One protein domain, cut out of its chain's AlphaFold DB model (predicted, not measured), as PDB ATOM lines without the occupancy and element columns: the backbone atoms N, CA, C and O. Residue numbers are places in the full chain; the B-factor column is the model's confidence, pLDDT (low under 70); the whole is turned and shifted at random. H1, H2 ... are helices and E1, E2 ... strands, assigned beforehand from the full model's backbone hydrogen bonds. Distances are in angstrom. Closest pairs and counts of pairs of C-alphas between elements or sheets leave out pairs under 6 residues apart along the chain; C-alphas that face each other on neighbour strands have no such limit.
ATOM      1  N   ASP A 320     143.939  56.156  28.787       82.44
ATOM      2  CA  ASP A 320     142.507  56.401  28.861       82.44
ATOM      3  C   ASP A 320     141.951  56.790  27.485       82.44
ATOM      4  O   ASP A 320     142.513  57.608  26.751       82.44
ATOM      5  N   ILE A 321     140.817  56.193  27.142       84.31
ATOM      6  CA  ILE A 321     140.024  56.449  25.952       84.31
ATOM      7  C   ILE A 321     138.596  56.742  26.387       84.31
ATOM      8  O   ILE A 321     137.929  55.922  27.019       84.31
ATOM      9  N   LEU A 322     138.108  57.894  25.942       78.00
ATOM     10  CA  LEU A 322     136.690  58.190  25.885       78.00
ATOM     11  C   LEU A 322     136.206  57.940  24.455       78.00
ATOM     12  O   LEU A 322     136.517  58.705  23.541       78.00
ATOM     13  N   LYS A 323     135.475  56.845  24.252       80.44
ATOM     14  CA  LYS A 323     134.844  56.528  22.968       80.44
ATOM     15  C   LYS A 323     133.411  57.054  23.006       80.44
ATOM     16  O   LYS A 323     132.647  56.627  23.868       80.44
ATOM     17  N   SER A 324     133.037  57.930  22.074       71.88
ATOM     18  CA  SER A 324     131.634  58.314  21.885       71.88
ATOM     19  C   SER A 324     130.847  57.201  21.188       71.88
ATOM     20  O   SER A 324     131.403  56.314  20.530       71.88
ATOM     21  N   GLU A 325     129.527  57.251  21.296       68.94
ATOM     22  CA  GLU A 325     128.654  56.314  20.589       68.94
ATOM     23  C   GLU A 325     128.818  56.413  19.064       68.94
ATOM     24  O   GLU A 325     128.904  55.396  18.378       68.94
ATOM     25  N   THR A 326     129.002  57.627  18.547       74.31
ATOM     26  CA  THR A 326     129.215  57.916  17.123       74.31
ATOM     27  C   THR A 326     130.623  57.577  16.612       74.31
ATOM     28  O   THR A 326     130.872  57.645  15.408       74.31
ATOM     29  N   ALA A 327     131.559  57.197  17.489       80.06
ATOM     30  CA  ALA A 327     132.936  56.898  17.102       80.06
ATOM     31  C   ALA A 327     133.107  55.452  16.608       80.06
ATOM     32  O   ALA A 327     132.774  54.492  17.308       80.06
ATOM     33  N   ALA A 328     133.721  55.307  15.431       84.00
ATOM     34  CA  ALA A 328     134.213  54.033  14.909       84.00
ATOM     35  C   ALA A 328     135.634  53.737  15.421       84.00
ATOM     36  O   ALA A 328     136.459  54.647  15.539       84.00
ATOM     37  N   LEU A 329     135.948  52.462  15.660       88.62
ATOM     38  CA  LEU A 329     137.300  51.997  15.997       88.62
ATOM     39  C   LEU A 329     137.831  51.123  14.860       88.62
ATOM     40  O   LEU A 329     137.151  50.201  14.421       88.62
ATOM     41  N   LYS A 330     139.058  51.385  14.398       87.50
ATOM     42  CA  LYS A 330     139.723  50.580  13.362       87.50
ATOM     43  C   LYS A 330     141.140  50.210  13.789       87.50
ATOM     44  O   LYS A 330     141.891  51.089  14.203       87.50
ATOM     45  N   SER A 331     141.511  48.942  13.625       89.62
ATOM     46  CA  SER A 331     142.890  48.453  13.721       89.62
ATOM     47  C   SER A 331     143.248  47.698  12.434       89.62
ATOM     48  O   SER A 331     142.787  46.569  12.244       89.62
ATOM     49  N   PRO A 332     144.044  48.310  11.536       86.56
ATOM     50  CA  PRO A 332     144.478  47.685  10.289       86.56
ATOM     51  C   PRO A 332     145.249  46.378  10.498       86.56
ATOM     52  O   PRO A 332     145.055  45.427   9.748       86.56
ATOM     53  N   GLU A 333     146.097  46.318  11.524       87.50
ATOM     54  CA  GLU A 333     146.969  45.177  11.815       87.50
ATOM     55  C   GLU A 333     146.182  43.952  12.285       87.50
ATOM     56  O   GLU A 333     146.548  42.824  11.966       87.50
ATOM     57  N   LEU A 334     145.089  44.176  13.020       83.62
ATOM     58  CA  LEU A 334     144.194  43.119  13.488       83.62
ATOM     59  C   LEU A 334     143.058  42.823  12.499       83.62
ATOM     60  O   LEU A 334     142.263  41.921  12.748       83.62
ATOM     61  N   GLY A 335     142.937  43.594  11.410       84.31
ATOM     62  CA  GLY A 335     141.777  43.531  10.514       84.31
ATOM     63  C   GLY A 335     140.452  43.831  11.227       84.31
ATOM     64  O   GLY A 335     139.404  43.343  10.814       84.31
ATOM     65  N   LEU A 336     140.502  44.598  12.320       81.56
ATOM     66  CA  LEU A 336     139.365  44.865  13.193       81.56
ATOM     67  C   LEU A 336     138.731  46.207  12.829       81.56
ATOM     68  O   LEU A 336     139.392  47.246  12.870       81.56
ATOM     69  N   GLU A 337     137.431  46.199  12.551       84.94
ATOM     70  CA  GLU A 337     136.630  47.405  12.366       84.94
ATOM     71  C   GLU A 337     135.341  47.312  13.189       84.94
ATOM     72  O   GLU A 337     134.532  46.406  13.012       84.94
ATOM     73  N   VAL A 338     135.161  48.268  14.096       82.25
ATOM     74  CA  VAL A 338     133.985  48.416  14.951       82.25
ATOM     75  C   VAL A 338     133.224  49.651  14.487       82.25
ATOM     76  O   VAL A 338     133.764  50.762  14.500       82.25
ATOM     77  N   GLN A 339     131.978  49.449  14.067       80.75
ATOM     78  CA  GLN A 339     131.124  50.516  13.553       80.75
ATOM     79  C   GLN A 339     130.583  51.413  14.680       80.75
ATOM     80  O   GLN A 339     130.486  50.964  15.827       80.75
ATOM     81  N   PRO A 340     130.195  52.667  14.373       75.19
ATOM     82  CA  PRO A 340     129.444  53.513  15.302       75.19
ATOM     83  C   PRO A 340     128.227  52.779  15.895       75.19
ATOM     84  O   PRO A 340     127.665  51.887  15.262       75.19
ATOM     85  N   GLY A 341     127.860  53.095  17.137       63.34
ATOM     86  CA  GLY A 341     126.822  52.397  17.915       63.34
ATOM     87  C   GLY A 341     127.281  51.067  18.527       63.34
ATOM     88  O   GLY A 341     126.813  50.663  19.591       63.34
ATOM     89  N   THR A 342     128.284  50.409  17.942       62.44
ATOM     90  CA  THR A 342     128.849  49.175  18.502       62.44
ATOM     91  C   THR A 342     129.724  49.525  19.714       62.44
ATOM     92  O   THR A 342     130.541  50.449  19.658       62.44
ATOM     93  N   LEU A 343     129.527  48.816  20.834       65.44
ATOM     94  CA  LEU A 343     130.111  49.118  22.154       65.44
ATOM     95  C   LEU A 343     129.644  50.455  22.789       65.44
ATOM     96  O   LEU A 343     130.122  50.797  23.864       65.44
ATOM     97  N   GLY A 344     128.710  51.215  22.213       67.81
ATOM     98  CA  GLY A 344     128.192  52.447  22.837       67.81
ATOM     99  C   GLY A 344     129.259  53.494  23.227       67.81
ATOM    100  O   GLY A 344     130.418  53.429  22.785       67.81
ATOM    101  N   GLY A 345     128.850  54.476  24.039       70.19
ATOM    102  CA  GLY A 345     129.725  55.484  24.645       70.19
ATOM    103  C   GLY A 345     130.344  54.993  25.958       70.19
ATOM    104  O   GLY A 345     129.631  54.472  26.814       70.19
ATOM    105  N   ARG A 346     131.668  55.100  26.127       72.31
ATOM    106  CA  ARG A 346     132.351  54.621  27.345       72.31
ATOM    107  C   ARG A 346     133.701  55.280  27.587       72.31
ATOM    108  O   ARG A 346     134.423  55.602  26.643       72.31
ATOM    109  N   PHE A 347     134.066  55.376  28.862       77.81
ATOM    110  CA  PHE A 347     135.414  55.696  29.321       77.81
ATOM    111  C   PHE A 347     136.111  54.415  29.791       77.81
ATOM    112  O   PHE A 347     135.603  53.708  30.661       77.81
ATOM    113  N   THR A 348     137.233  54.076  29.172       83.31
ATOM    114  CA  THR A 348     138.008  52.852  29.435       83.31
ATOM    115  C   THR A 348     139.475  53.089  29.067       83.31
ATOM    116  O   THR A 348     139.830  54.202  28.703       83.31
ATOM    117  N   THR A 349     140.332  52.076  29.119       89.38
ATOM    118  CA  THR A 349     141.686  52.133  28.546       89.38
ATOM    119  C   THR A 349     141.727  51.506  27.150       89.38
ATOM    120  O   THR A 349     140.808  50.776  26.764       89.38
ATOM    121  N   VAL A 350     142.797  51.740  26.382       89.00
ATOM    122  CA  VAL A 350     143.039  51.032  25.105       89.00
ATOM    123  C   VAL A 350     142.965  49.511  25.305       89.00
ATOM    124  O   VAL A 350     142.284  48.818  24.550       89.00
ATOM    125  N   GLU A 351     143.609  48.994  26.354       89.38
ATOM    126  CA  GLU A 351     143.558  47.579  26.730       89.38
ATOM    127  C   GLU A 351     142.139  47.117  27.055       89.38
ATOM    128  O   GLU A 351     141.690  46.085  26.552       89.38
ATOM    129  N   GLY A 352     141.421  47.883  27.880       86.06
ATOM    130  CA  GLY A 352     140.059  47.554  28.285       86.06
ATOM    131  C   GLY A 352     139.115  47.488  27.087       86.06
ATOM    132  O   GLY A 352     138.295  46.574  26.995       86.06
ATOM    133  N   LEU A 353     139.274  48.404  26.129       86.06
ATOM    134  CA  LEU A 353     138.497  48.417  24.893       86.06
ATOM    135  C   LEU A 353     138.778  47.179  24.026       86.06
ATOM    136  O   LEU A 353     137.840  46.520  23.579       86.06
ATOM    137  N   LEU A 354     140.051  46.825  23.823       88.69
ATOM    138  CA  LEU A 354     140.439  45.643  23.039       88.69
ATOM    139  C   LEU A 354     140.020  44.330  23.715       88.69
ATOM    140  O   LEU A 354     139.575  43.399  23.043       88.69
ATOM    141  N   THR A 355     140.112  44.267  25.043       85.94
ATOM    142  CA  THR A 355     139.675  43.115  25.846       85.94
ATOM    143  C   THR A 355     138.179  42.874  25.677       85.94
ATOM    144  O   THR A 355     137.758  41.752  25.411       85.94
ATOM    145  N   GLN A 356     137.373  43.935  25.734       82.06
ATOM    146  CA  GLN A 356     135.926  43.842  25.532       82.06
ATOM    147  C   GLN A 356     135.562  43.393  24.114       82.06
ATOM    148  O   GLN A 356     134.672  42.560  23.955       82.06
ATOM    149  N   VAL A 357     136.263  43.898  23.091       85.31
ATOM    150  CA  VAL A 357     136.086  43.429  21.707       85.31
ATOM    151  C   VAL A 357     136.383  41.931  21.604       85.31
ATOM    152  O   VAL A 357     135.587  41.185  21.037       85.31
ATOM    153  N   ARG A 358     137.504  41.475  22.176       84.44
ATOM    154  CA  ARG A 358     137.879  40.054  22.192       84.44
ATOM    155  C   ARG A 358     136.798  39.203  22.856       84.44
ATOM    156  O   ARG A 358     136.410  38.187  22.286       84.44
ATOM    157  N   ASP A 359     136.328  39.604  24.032       81.31
ATOM    158  CA  ASP A 359     135.362  38.826  24.810       81.31
ATOM    159  C   ASP A 359     134.003  38.731  24.092       81.31
ATOM    160  O   ASP A 359     133.396  37.658  24.068       81.31
ATOM    161  N   GLN A 360     133.566  39.802  23.418       75.69
ATOM    162  CA  GLN A 360     132.365  39.776  22.573       75.69
ATOM    163  C   GLN A 360     132.509  38.837  21.369       75.69
ATOM    164  O   GLN A 360     131.603  38.051  21.094       75.69
ATOM    165  N   LEU A 361     133.648  38.882  20.670       76.81
ATOM    166  CA  LEU A 361     133.907  38.000  19.529       76.81
ATOM    167  C   LEU A 361     134.023  36.531  19.959       76.81
ATOM    168  O   LEU A 361     133.472  35.652  19.298       76.81
ATOM    169  N   HIS A 362     134.680  36.256  21.088       75.25
ATOM    170  CA  HIS A 362     134.740  34.910  21.661       75.25
ATOM    171  C   HIS A 362     133.342  34.379  21.993       75.25
ATOM    172  O   HIS A 362     133.038  33.239  21.648       75.25
ATOM    173  N   GLY A 363     132.476  35.200  22.596       66.19
ATOM    174  CA  GLY A 363     131.092  34.815  22.878       66.19
ATOM    175  C   GLY A 363     130.306  34.403  21.626       66.19
ATOM    176  O   GLY A 363     129.536  33.453  21.682       66.19
TER     177      GLY A 363
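AT A GLANCE: This is residues 320 to 363 of the 394 residues of an uncharacterized protein of Endocarpon pusillum (strain Z07020 / HMAS-L-300199) (UniProt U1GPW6). The model is a small open U: the hairpin of E2 and E3 makes one arm, the short antiparallel pair of E1 and E4 with helix H1 makes the other, and the links of residues 324 to 328 and 339 to 345 join the two arms on one side. H1 follows E4 with no residue between them but turns off in another direction, and a gap lies between it and the hairpin of E2 and E3. The printed part has 44 residues with four named strands and one named helix, in the order E1, E2, E3, E4, H1; the class is mixed, helices and strands. The whole is compact, with a radius of gyration of the C-alphas of 9.9 A, and spans 21 by 19 by 16 A.

IN THESE COORDINATES: E1, residues 320 to 323, begins at C-alpha 320 (142.507, 56.401, 28.861) and is 9.7 A long. E2, residues 329 to 331, is 7.0 A long, and E3, residues 336 to 338, is 6.7 A. E4, residues 346 to 349, is 9.7 A long. H1, residues 350 to 363, is 20.3 A long and ends at C-alpha 363 (131.092, 34.815, 22.878).

HOW THE PARTS SIT: E1 and E4 are antiparallel neighbours at 149 degrees, with N 321 and O 348 within hydrogen-bond range at 2.7 A. E2 and E3 form a hairpin, antiparallel at 176 degrees, with N 331 and O 336 at 2.8 A. The closest C-alphas of E1 and H1 are those of Ile 321 and Val 350, 6.3 A apart. E2 and E3 are apart from H1, E1 and E4. In H1 every O i to N i+4 pair is within hydrogen-bond range.

THE WHOLE: The C-alphas farthest apart, of Asp 320 and Gly 363, are 25.1 A apart. The printed part has no cut and no long link. The mean pLDDT of the printed part is 80.0; residues 325, 341 to 344 and 363 are under 70.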